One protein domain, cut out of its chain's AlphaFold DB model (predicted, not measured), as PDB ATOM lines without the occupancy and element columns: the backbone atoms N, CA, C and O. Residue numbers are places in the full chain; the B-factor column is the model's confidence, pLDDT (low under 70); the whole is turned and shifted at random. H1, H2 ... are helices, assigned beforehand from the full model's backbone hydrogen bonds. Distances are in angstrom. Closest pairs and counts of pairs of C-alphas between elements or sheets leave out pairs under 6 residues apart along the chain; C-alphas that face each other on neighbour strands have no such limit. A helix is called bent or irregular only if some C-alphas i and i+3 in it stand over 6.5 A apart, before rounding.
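What this domain is: This is residues 30 to 57 and 67 to 118 of the 134 residues of an uncharacterized protein of Cohnella sp. AR92 (UniProt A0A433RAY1). Three long helices spread like an open fan: H1 is the middle blade, and H2 and H3 make a V on its two sides, joined at the narrow end by residues 88 to 90. The fan is loosely formed, with few contacts, made near the narrow end between H1 and H2 and at the corner of H2 and H3; residues 52 to 57 and 67 to 76 stick out at the wide end. The printed part has 80 residues, with three named helices in the order H1, H2, H3 and no named strand; the class is all helix. The whole is loose, with a radius of gyration of the C-alphas of 14.5 A, and flat, spanning 45 by 33 by 15 A.

How they stand to each other: H1, residues 30 to 55, H2, residues 67 to 87, and H3, residues 91 to 113, are an up and down bundle, helices grouped so that each runs against the one before it in the chain. H1 touches H2 with residues 30 to 37 alone, and H2 touches H1 with residues 81 to 85 alone; the closest C-alphas, those of Ile 37 and Ala 81, are 6.0 A apart. H1 and H2 run opposite ways at a shallow tilt of 32 degrees. H1 and H3 are close but not clearly touching; their closest C-alphas, those of Ile 36 and Ala 98, are 7.5 A apart. They run the same way at a shallow tilt of 26 degrees. H2 and H3 touch only at the corner by their tight link, and only just, with 3 pairs of C-alphas within 8 A; the closest are those of Ala 87 and Phe 94, 5.3 A apart. They run opposite ways at a steep tilt of 43 degrees. In H2 every O i to N i+4 pair is within hydrogen-bond range, against 20 of 22 in H1 and 16 of 19 in H3.

Where its parts are: H1 begins at C-alpha 30, (40.164, -6.182, 38.045), and measures 37.4 A from first to last C-alpha. It is neither bent nor irregular, but only just: C-alphas 42 and 45 are 6.2 A apart. H2 measures 30.4 A and ends at C-alpha 87, (37.945, -0.048, 31.393). H3 measures 32.0 A and ends at C-alpha 113, (40.093, 17.792, 56.156). H3 is irregular, but only just: C-alphas 108 and 111 are 6.6 A apart.

The domain as a whole: The two C-alphas farthest apart, those of Glu 57 and Phe 89, are 45.7 A apart. Residues 58 to 66 are cut out, and C-alphas 57 and 67 are 24.7 A apart across the cut. The mean pLDDT of the printed part is 72.8; 27 residues are under 70, among them 52 to 57, 67 to 70 and 109 to 118.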
ATOM      1  N   LEU A  30      41.471  -5.826  37.492       79.44
ATOM      2  CA  LEU A  30      40.164  -6.182  38.045       79.44
ATOM      3  C   LEU A  30      40.117  -5.954  39.564       79.44
ATOM      4  O   LEU A  30      39.157  -5.373  40.081       79.44
ATOM      5  N   TYR A  31      41.175  -6.348  40.279       79.38
ATOM      6  CA  TYR A  31      41.293  -6.090  41.713       79.38
ATOM      7  C   TYR A  31      41.319  -4.581  42.004       79.38
ATOM      8  O   TYR A  31      40.541  -4.099  42.828       79.38
ATOM      9  N   GLY A  32      42.116  -3.810  41.258       75.62
ATOM     10  CA  GLY A  32      42.142  -2.349  41.358       75.62
ATOM     11  C   GLY A  32      40.775  -1.703  41.095       75.62
ATOM     12  O   GLY A  32      40.333  -0.855  41.869       75.62
ATOM     13  N   ALA A  33      40.065  -2.142  40.055       80.31
ATOM     14  CA  ALA A  33      38.741  -1.626  39.709       80.31
ATOM     15  C   ALA A  33      37.723  -1.902  40.823       80.31
ATOM     16  O   ALA A  33      36.973  -1.006  41.217       80.31
ATOM     17  N   SER A  34      37.733  -3.115  41.385       78.19
ATOM     18  CA  SER A  34      36.849  -3.472  42.500       78.19
ATOM     19  C   SER A  34      37.125  -2.643  43.761       78.19
ATOM     20  O   SER A  34      36.175  -2.172  44.392       78.19
ATOM     21  N   MET A  35      38.396  -2.364  44.080       79.81
ATOM     22  CA  MET A  35      38.756  -1.453  45.171       79.81
ATOM     23  C   MET A  35      38.255  -0.028  44.925       79.81
ATOM     24  O   MET A  35      37.654   0.561  45.821       79.81
ATOM     25  N   ILE A  36      38.427   0.518  43.717       82.25
ATOM     26  CA  ILE A  36      37.943   1.869  43.377       82.25
ATOM     27  C   ILE A  36      36.418   1.953  43.509       82.25
ATOM     28  O   ILE A  36      35.898   2.906  44.088       82.25
ATOM     29  N   ILE A  37      35.690   0.939  43.034       83.56
ATOM     30  CA  ILE A  37      34.228   0.869  43.171       83.56
ATOM     31  C   ILE A  37      33.820   0.824  44.651       83.56
ATOM     32  O   ILE A  37      32.864   1.497  45.050       83.56
ATOM     33  N   MET A  38      34.548   0.073  45.484       78.81
ATOM     34  CA  MET A  38      34.295   0.008  46.926       78.81
ATOM     35  C   MET A  38      34.550   1.358  47.610       78.81
ATOM     36  O   MET A  38      33.714   1.815  48.393       78.81
ATOM     37  N   ILE A  39      35.653   2.030  47.266       79.00
ATOM     38  CA  ILE A  39      35.987   3.370  47.761       79.00
ATOM     39  C   ILE A  39      34.894   4.364  47.367       79.00
ATOM     40  O   ILE A  39      34.398   5.091  48.227       79.00
ATOM     41  N   LEU A  40      34.457   4.374  46.104       79.44
ATOM     42  CA  LEU A  40      33.368   5.237  45.632       79.44
ATOM     43  C   LEU A  40      32.064   4.989  46.402       79.44
ATOM     44  O   LEU A  40      31.382   5.939  46.788       79.44
ATOM     45  N   ARG A  41      31.731   3.724  46.683       76.25
ATOM     46  CA  ARG A  41      30.525   3.358  47.439       76.25
ATOM     47  C   ARG A  41      30.531   3.889  48.877       76.25
ATOM     48  O   ARG A  41      29.459   4.200  49.390       76.25
ATOM     49  N   LEU A  42      31.698   3.982  49.517       72.44
ATOM     50  CA  LEU A  42      31.856   4.485  50.891       72.44
ATOM     51  C   LEU A  42      32.019   6.014  50.952       72.44
ATOM     52  O   LEU A  42      31.500   6.670  51.859       72.44
ATOM     53  N   THR A  43      32.705   6.598  49.972       69.56
ATOM     54  CA  THR A  43      32.999   8.042  49.934       69.56
ATOM     55  C   THR A  43      31.799   8.882  49.503       69.56
ATOM     56  O   THR A  43      31.555   9.933  50.097       69.56
ATOM     57  N   LEU A  44      30.996   8.420  48.536       71.81
ATOM     58  CA  LEU A  44      29.817   9.153  48.055       71.81
ATOM     59  C   LEU A  44      28.806   9.482  49.173       71.81
ATOM     60  O   LEU A  44      28.423  10.648  49.280       71.81
ATOM     61  N   PRO A  45      28.385   8.534  50.039       67.44
ATOM     62  CA  PRO A  45      27.498   8.839  51.162       67.44
ATOM     63  C   PRO A  45      28.084   9.876  52.120       67.44
ATOM     64  O   PRO A  45      27.363  10.764  52.564       67.44
ATOM     65  N   THR A  46      29.386   9.789  52.399       69.00
ATOM     66  CA  THR A  46      30.088  10.692  53.321       69.00
ATOM     67  C   THR A  46      30.134  12.120  52.775       69.00
ATOM     68  O   THR A  46      29.817  13.069  53.491       69.00
ATOM     69  N   LEU A  47      30.440  12.282  51.484       68.94
ATOM     70  CA  LEU A  47      30.408  13.578  50.798       68.94
ATOM     71  C   LEU A  47      28.995  14.171  50.748       68.94
ATOM     72  O   LEU A  47      28.813  15.357  51.025       68.94
ATOM     73  N   VAL A  48      27.985  13.351  50.440       70.88
ATOM     74  CA  VAL A  48      26.579  13.787  50.416       70.88
ATOM     75  C   VAL A  48      26.106  14.197  51.810       70.88
ATOM     76  O   VAL A  48      25.419  15.210  51.943       70.88
ATOM     77  N   LEU A  49      26.480  13.443  52.847       68.56
ATOM     78  CA  LEU A  49      26.164  13.777  54.231       68.56
ATOM     79  C   LEU A  49      26.821  15.101  54.625       68.56
ATOM     80  O   LEU A  49      26.131  15.988  55.113       68.56
ATOM     81  N   ASN A  50      28.113  15.279  54.336       68.56
ATOM     82  CA  ASN A  50      28.820  16.520  54.653       68.56
ATOM     83  C   ASN A  50      28.204  17.730  53.931       68.56
ATOM     84  O   ASN A  50      27.960  18.764  54.548       68.56
ATOM     85  N   TYR A  51      27.866  17.584  52.646       70.31
ATOM     86  CA  TYR A  51      27.179  18.631  51.891       70.31
ATOM     87  C   TYR A  51      25.822  18.997  52.511       70.31
ATOM     88  O   TYR A  51      25.497  20.179  52.630       70.31
ATOM     89  N   ARG A  52      25.039  17.998  52.939       67.56
ATOM     90  CA  ARG A  52      23.762  18.228  53.629       67.56
ATOM     91  C   ARG A  52      23.958  18.935  54.968       67.56
ATOM     92  O   ARG A  52      23.248  19.899  55.215       67.56
ATOM     93  N   MET A  53      24.934  18.513  55.772       64.19
ATOM     94  CA  MET A  53      25.245  19.140  57.063       64.19
ATOM     95  C   MET A  53      25.668  20.606  56.890       64.19
ATOM     96  O   MET A  53      25.171  21.467  57.601       64.19
ATOM     97  N   ARG A  54      26.498  20.924  55.884       65.12
ATOM     98  CA  ARG A  54      26.907  22.312  55.590       65.12
ATOM     99  C   ARG A  54      25.770  23.204  55.089       65.12
ATOM    100  O   ARG A  54      25.845  24.414  55.250       65.12
ATOM    101  N   LYS A  55      24.761  22.634  54.424       62.84
ATOM    102  CA  LYS A  55      23.618  23.386  53.880       62.84
ATOM    103  C   LYS A  55      22.455  23.494  54.874       62.84
ATOM    104  O   LYS A  55      21.593  24.353  54.708       62.84
ATOM    105  N   ALA A  56      22.416  22.636  55.890       59.84
ATOM    106  CA  ALA A  56      21.402  22.635  56.937       59.84
ATOM    107  C   ALA A  56      21.708  23.702  58.000       59.84
ATOM    108  O   ALA A  56      21.926  23.392  59.164       59.84
ATOM    109  N   GLU A  57      21.732  24.974  57.603       50.09
ATOM    110  CA  GLU A  57      21.994  26.072  58.540       50.09
ATOM    111  C   GLU A  57      20.811  26.365  59.476       50.09
ATOM    112  O   GLU A  57      21.019  27.001  60.503       50.09
ATOM    113  N   SER A  67      11.795   8.425  46.496       57.06
ATOM    114  CA  SER A  67      12.274   7.130  45.986       57.06
ATOM    115  C   SER A  67      12.852   7.179  44.561       57.06
ATOM    116  O   SER A  67      13.695   6.343  44.224       57.06
ATOM    117  N   ASN A  68      12.455   8.167  43.751       57.16
ATOM    118  CA  ASN A  68      12.931   8.362  42.380       57.16
ATOM    119  C   ASN A  68      14.361   8.916  42.288       57.16
ATOM    120  O   ASN A  68      15.150   8.375  41.511       57.16
ATOM    121  N   ASP A  69      14.746   9.894  43.116       60.12
ATOM    122  CA  ASP A  69      16.131  10.405  43.138       60.12
ATOM    123  C   ASP A  69      17.109   9.301  43.544       60.12
ATOM    124  O   ASP A  69      18.203   9.155  42.995       60.12
ATOM    125  N   ARG A  70      16.667   8.429  44.456       62.94
ATOM    126  CA  ARG A  70      17.434   7.260  44.893       62.94
ATOM    127  C   ARG A  70      17.681   6.261  43.758       62.94
ATOM    128  O   ARG A  70      18.730   5.620  43.754       62.94
ATOM    129  N   ARG A  71      16.746   6.111  42.810       72.69
ATOM    130  CA  ARG A  71      16.920   5.243  41.629       72.69
ATOM    131  C   ARG A  71      17.909   5.841  40.636       72.69
ATOM    132  O   ARG A  71      18.783   5.111  40.178       72.69
ATOM    133  N   TRP A  72      17.815   7.140  40.359       69.62
ATOM    134  CA  TRP A  72      18.728   7.831  39.443       69.62
ATOM    135  C   TRP A  72      20.176   7.818  39.938       69.62
ATOM    136  O   TRP A  72      21.077   7.439  39.193       69.62
ATOM    137  N   VAL A  73      20.401   8.129  41.219       70.56
ATOM    138  CA  VAL A  73      21.745   8.098  41.825       70.56
ATOM    139  C   VAL A  73      22.325   6.680  41.830       70.56
ATOM    140  O   VAL A  73      23.499   6.491  41.516       70.56
ATOM    141  N   ARG A  74      21.506   5.660  42.127       73.19
ATOM    142  CA  ARG A  74      21.931   4.255  42.013       73.19
ATOM    143  C   ARG A  74      22.259   3.881  40.569       73.19
ATOM    144  O   ARG A  74      23.279   3.244  40.344       73.19
ATOM    145  N   GLY A  75      21.434   4.289  39.608       77.44
ATOM    146  CA  GLY A  75      21.657   4.044  38.182       77.44
ATOM    147  C   GLY A  75      22.972   4.646  37.688       77.44
ATOM    148  O   GLY A  75      23.765   3.944  37.067       77.44
ATOM    149  N   LEU A  76      23.250   5.901  38.050       78.31
ATOM    150  CA  LEU A  76      24.525   6.562  37.753       78.31
ATOM    151  C   LEU A  76      25.711   5.832  38.391       78.31
ATOM    152  O   LEU A  76      26.717   5.608  37.724       78.31
ATOM    153  N   PHE A  77      25.583   5.397  39.649       79.00
ATOM    154  CA  PHE A  77      26.624   4.607  40.305       79.00
ATOM    155  C   PHE A  77      26.892   3.286  39.568       79.00
ATOM    156  O   PHE A  77      28.047   2.956  39.312       79.00
ATOM    157  N   TYR A  78      25.846   2.547  39.188       79.81
ATOM    158  CA  TYR A  78      26.002   1.298  38.441       79.81
ATOM    159  C   TYR A  78      26.602   1.522  37.052       79.81
ATOM    160  O   TYR A  78      27.433   0.723  36.629       79.81
ATOM    161  N   ALA A  79      26.243   2.611  36.368       81.88
ATOM    162  CA  ALA A  79      26.831   2.970  35.081       81.88
ATOM    163  C   ALA A  79      28.334   3.270  35.205       81.88
ATOM    164  O   ALA A  79      29.131   2.765  34.417       81.88
ATOM    165  N   ILE A  80      28.735   4.025  36.233       80.94
ATOM    166  CA  ILE A  80      30.148   4.325  36.515       80.94
ATOM    167  C   ILE A  80      30.909   3.049  36.897       80.94
ATOM    168  O   ILE A  80      32.005   2.814  36.393       80.94
ATOM    169  N   ALA A  81      30.324   2.199  37.745       79.62
ATOM    170  CA  ALA A  81      30.930   0.934  38.151       79.62
ATOM    171  C   ALA A  81      31.106  -0.027  36.963       79.62
ATOM    172  O   ALA A  81      32.171  -0.621  36.808       79.62
ATOM    173  N   ALA A  82      30.101  -0.141  36.090       81.81
ATOM    174  CA  ALA A  82      30.193  -0.931  34.866       81.81
ATOM    175  C   ALA A  82      31.247  -0.362  33.903       81.81
ATOM    176  O   ALA A  82      32.027  -1.121  33.335       81.81
ATOM    177  N   GLY A  83      31.327   0.967  33.766       81.44
ATOM    178  CA  GLY A  83      32.359   1.635  32.971       81.44
ATOM    179  C   GLY A  83      33.777   1.360  33.481       81.44
ATOM    180  O   GLY A  83      34.659   1.050  32.688       81.44
ATOM    181  N   LEU A  84      33.988   1.390  34.801       80.75
ATOM    182  CA  LEU A  84      35.265   1.041  35.440       80.75
ATOM    183  C   LEU A  84      35.648  -0.430  35.226       80.75
ATOM    184  O   LEU A  84      36.814  -0.722  34.967       80.75
ATOM    185  N   LEU A  85      34.675  -1.344  35.297       81.31
ATOM    186  CA  LEU A  85      34.896  -2.766  35.016       81.31
ATOM    187  C   LEU A  85      35.205  -3.026  33.539       81.31
ATOM    188  O   LEU A  85      36.021  -3.881  33.232       81.31
ATOM    189  N   LEU A  86      34.595  -2.294  32.609       81.56
ATOM    190  CA  LEU A  86      34.937  -2.410  31.189       81.56
ATOM    191  C   LEU A  86      36.316  -1.812  30.895       81.56
ATOM    192  O   LEU A  86      37.087  -2.380  30.124       81.56
ATOM    193  N   ALA A  87      36.649  -0.694  31.543       80.88
ATOM    194  CA  ALA A  87      37.945  -0.048  31.393       80.88
ATOM    195  C   ALA A  87      39.098  -0.914  31.920       80.88
ATOM    196  O   ALA A  87      40.192  -0.814  31.380       80.88
ATOM    197  N   CYS A  88      38.877  -1.791  32.911       80.69
ATOM    198  CA  CYS A  88      39.943  -2.613  33.499       80.69
ATOM    199  C   CYS A  88      40.569  -3.631  32.530       80.69
ATOM    200  O   CYS A  88      41.654  -4.133  32.808       80.69
ATOM    201  N   PHE A  89      39.908  -3.922  31.406       78.62
ATOM    202  CA  PHE A  89      40.442  -4.769  30.333       78.62
ATOM    203  C   PHE A  89      41.330  -4.002  29.341       78.62
ATOM    204  O   PHE A  89      41.859  -4.599  28.405       78.62
ATOM    205  N   ASN A  90      41.476  -2.684  29.511       81.69
ATOM    206  CA  ASN A  90      42.369  -1.856  28.714       81.69
ATOM    207  C   ASN A  90      43.287  -1.034  29.625       81.69
ATOM    208  O   ASN A  90      42.952   0.073  30.050       81.69
ATOM    209  N   ASP A  91      44.472  -1.571  29.882       72.75
ATOM    210  CA  ASP A  91      45.491  -1.028  30.782       72.75
ATOM    211  C   ASP A  91      45.865   0.427  30.475       72.75
ATOM    212  O   ASP A  91      46.026   1.240  31.390       72.75
ATOM    213  N   GLN A  92      45.939   0.781  29.187       79.56
ATOM    214  CA  GLN A  92      46.286   2.133  28.740       79.56
ATOM    215  C   GLN A  92      45.222   3.168  29.122       79.56
ATOM    216  O   GLN A  92      45.546   4.338  29.305       79.56
ATOM    217  N   LEU A  93      43.963   2.745  29.257       78.94
ATOM    218  CA  LEU A  93      42.853   3.596  29.682       78.94
ATOM    219  C   LEU A  93      42.608   3.498  31.191       78.94
ATOM    220  O   LEU A  93      42.301   4.504  31.828       78.94
ATOM    221  N   PHE A  94      42.760   2.308  31.774       79.25
ATOM    222  CA  PHE A  94      42.451   2.055  33.177       79.25
ATOM    223  C   PHE A  94      43.361   2.822  34.133       79.25
ATOM    224  O   PHE A  94      42.866   3.472  35.051       79.25
ATOM    225  N   ILE A  95      44.677   2.774  33.915       75.75
ATOM    226  CA  ILE A  95      45.664   3.411  34.798       75.75
ATOM    227  C   ILE A  95      45.433   4.931  34.910       75.75
ATOM    228  O   ILE A  95      45.272   5.416  36.034       75.75
ATOM    229  N   PRO A  96      45.355   5.705  33.805       81.88
ATOM    230  CA  PRO A  96      45.108   7.142  33.908       81.88
ATOM    231  C   PRO A  96      43.721   7.460  34.480       81.88
ATOM    232  O   PRO A  96      43.593   8.407  35.257       81.88
ATOM    233  N   LEU A  97      42.698   6.657  34.165       82.50
ATOM    234  CA  LEU A  97      41.353   6.822  34.725       82.50
ATOM    235  C   LEU A  97      41.350   6.611  36.248       82.50
ATOM    236  O   LEU A  97      40.795   7.426  36.982       82.50
ATOM    237  N   ALA A  98      41.997   5.549  36.730       77.81
ATOM    238  CA  ALA A  98      42.126   5.247  38.150       77.81
ATOM    239  C   ALA A  98      42.848   6.376  38.900       77.81
ATOM    240  O   ALA A  98      42.360   6.841  39.932       77.81
ATOM    241  N   CYS A  99      43.959   6.876  38.350       80.69
ATOM    242  CA  CYS A  99      44.669   8.026  38.908       80.69
ATOM    243  C   CYS A  99      43.784   9.280  38.958       80.69
ATOM    244  O   CYS A  99      43.737   9.945  39.991       80.69
ATOM    245  N   ALA A 100      43.049   9.584  37.884       83.19
ATOM    246  CA  ALA A 100      42.150  10.733  37.847       83.19
ATOM    247  C   ALA A 100      41.046  10.637  38.914       83.19
ATOM    248  O   ALA A 100      40.799  11.608  39.627       83.19
ATOM    249  N   VAL A 101      40.424   9.462  39.075       82.69
ATOM    250  CA  VAL A 101      39.395   9.228  40.104       82.69
ATOM    251  C   VAL A 101      39.958   9.451  41.507       82.69
ATOM    252  O   VAL A 101      39.322  10.129  42.315       82.69
ATOM    253  N   ILE A 102      41.156   8.933  41.795       81.12
ATOM    254  CA  ILE A 102      41.811   9.120  43.095       81.12
ATOM    255  C   ILE A 102      42.100  10.605  43.343       81.12
ATOM    256  O   ILE A 102      41.739  11.115  44.399       81.12
ATOM    257  N   ILE A 103      42.668  11.322  42.367       82.19
ATOM    258  CA  ILE A 103      42.974  12.756  42.495       82.19
ATOM    259  C   ILE A 103      41.700  13.570  42.750       82.19
ATOM    260  O   ILE A 103      41.681  14.410  43.649       82.19
ATOM    261  N   ILE A 104      40.623  13.311  42.001       81.75
ATOM    262  CA  ILE A 104      39.338  14.000  42.182       81.75
ATOM    263  C   ILE A 104      38.784  13.737  43.587       81.75
ATOM    264  O   ILE A 104      38.366  14.676  44.264       81.75
ATOM    265  N   LEU A 105      38.811  12.484  44.053       79.38
ATOM    266  CA  LEU A 105      38.369  12.137  45.405       79.38
ATOM    267  C   LEU A 105      39.216  12.834  46.477       79.38
ATOM    268  O   LEU A 105      38.655  13.406  47.412       79.38
ATOM    269  N   SER A 106      40.542  12.848  46.328       72.56
ATOM    270  CA  SER A 106      41.449  13.549  47.241       72.56
ATOM    271  C   SER A 106      41.174  15.054  47.276       72.56
ATOM    272  O   SER A 106      41.106  15.630  48.361       72.56
ATOM    273  N   LEU A 107      40.946  15.691  46.123       78.00
ATOM    274  CA  LEU A 107      40.600  17.114  46.037       78.00
ATOM    275  C   LEU A 107      39.249  17.428  46.687       78.00
ATOM    276  O   LEU A 107      39.122  18.456  47.346       78.00
ATOM    277  N   LEU A 108      38.254  16.549  46.543       73.38
ATOM    278  CA  LEU A 108      36.947  16.705  47.192       73.38
ATOM    279  C   LEU A 108      37.027  16.548  48.720       73.38
ATOM    280  O   LEU A 108      36.275  17.208  49.440       73.38
ATOM    281  N   TYR A 109      37.943  15.715  49.222       66.88
ATOM    282  CA  TYR A 109      38.184  15.535  50.659       66.88
ATOM    283  C   TYR A 109      39.093  16.602  51.276       66.88
ATOM    284  O   TYR A 109      38.977  16.880  52.467       66.88
ATOM    285  N   LEU A 110      39.958  17.248  50.493       66.44
ATOM    286  CA  LEU A 110      40.843  18.315  50.963       66.44
ATOM    287  C   LEU A 110      40.111  19.434  51.745       66.44
ATOM    288  O   LEU A 110      40.511  19.712  52.872       66.44
ATOM    289  N   PRO A 111      39.006  20.042  51.256       62.31
ATOM    290  CA  PRO A 111      38.260  21.064  52.005       62.31
ATOM    291  C   PRO A 111      37.457  20.502  53.190       62.31
ATOM    292  O   PRO A 111      36.849  21.263  53.950       62.31
ATOM    293  N   LEU A 112      37.377  19.179  53.308       61.75
ATOM    294  CA  LEU A 112      36.721  18.449  54.387       61.75
ATOM    295  C   LEU A 112      37.710  18.252  55.547       61.75
ATOM    296  O   LEU A 112      37.353  18.506  56.691       61.75
ATOM    297  N   ILE A 113      38.964  17.921  55.221       60.25
ATOM    298  CA  ILE A 113      40.093  17.792  56.156       60.25
ATOM    299  C   ILE A 113      40.590  19.170  56.619       60.25
ATOM    300  O   ILE A 113      40.699  19.413  57.815       60.25
ATOM    301  N   LEU A 114      40.832  20.106  55.691       60.56
ATOM    302  CA  LEU A 114      41.372  21.441  56.001       60.56
ATOM    303  C   LEU A 114      40.441  22.304  56.862       60.56
ATOM    304  O   LEU A 114      40.899  23.255  57.483       60.56
ATOM    305  N   ARG A 115      39.135  22.013  56.874       55.19
ATOM    306  CA  ARG A 115      38.162  22.747  57.692       55.19
ATOM    307  C   ARG A 115      37.925  22.127  59.078       55.19
ATOM    308  O   ARG A 115      37.034  22.599  59.760       55.19
ATOM    309  N   GLY A 116      38.658  21.088  59.491       46.12
ATOM    310  CA  GLY A 116      38.669  20.597  60.884       46.12
ATOM    311  C   GLY A 116      37.407  19.878  61.401       46.12
ATOM    312  O   GLY A 116      37.505  19.101  62.339       46.12
ATOM    313  N   TYR A 117      36.247  20.024  60.753       48.31
ATOM    314  CA  TYR A 117      34.930  19.578  61.254       48.31
ATOM    315  C   TYR A 117      34.716  18.068  61.510       48.31
ATOM    316  O   TYR A 117      33.606  17.673  61.851       48.31
ATOM    317  N   MET A 118      35.707  17.198  61.302       45.09
ATOM    318  CA  MET A 118      35.598  15.757  61.610       45.09
ATOM    319  C   MET A 118      36.499  15.319  62.776       45.09
ATOM    320  O   MET A 118      36.461  14.145  63.129       45.09
TER     321      MET A 118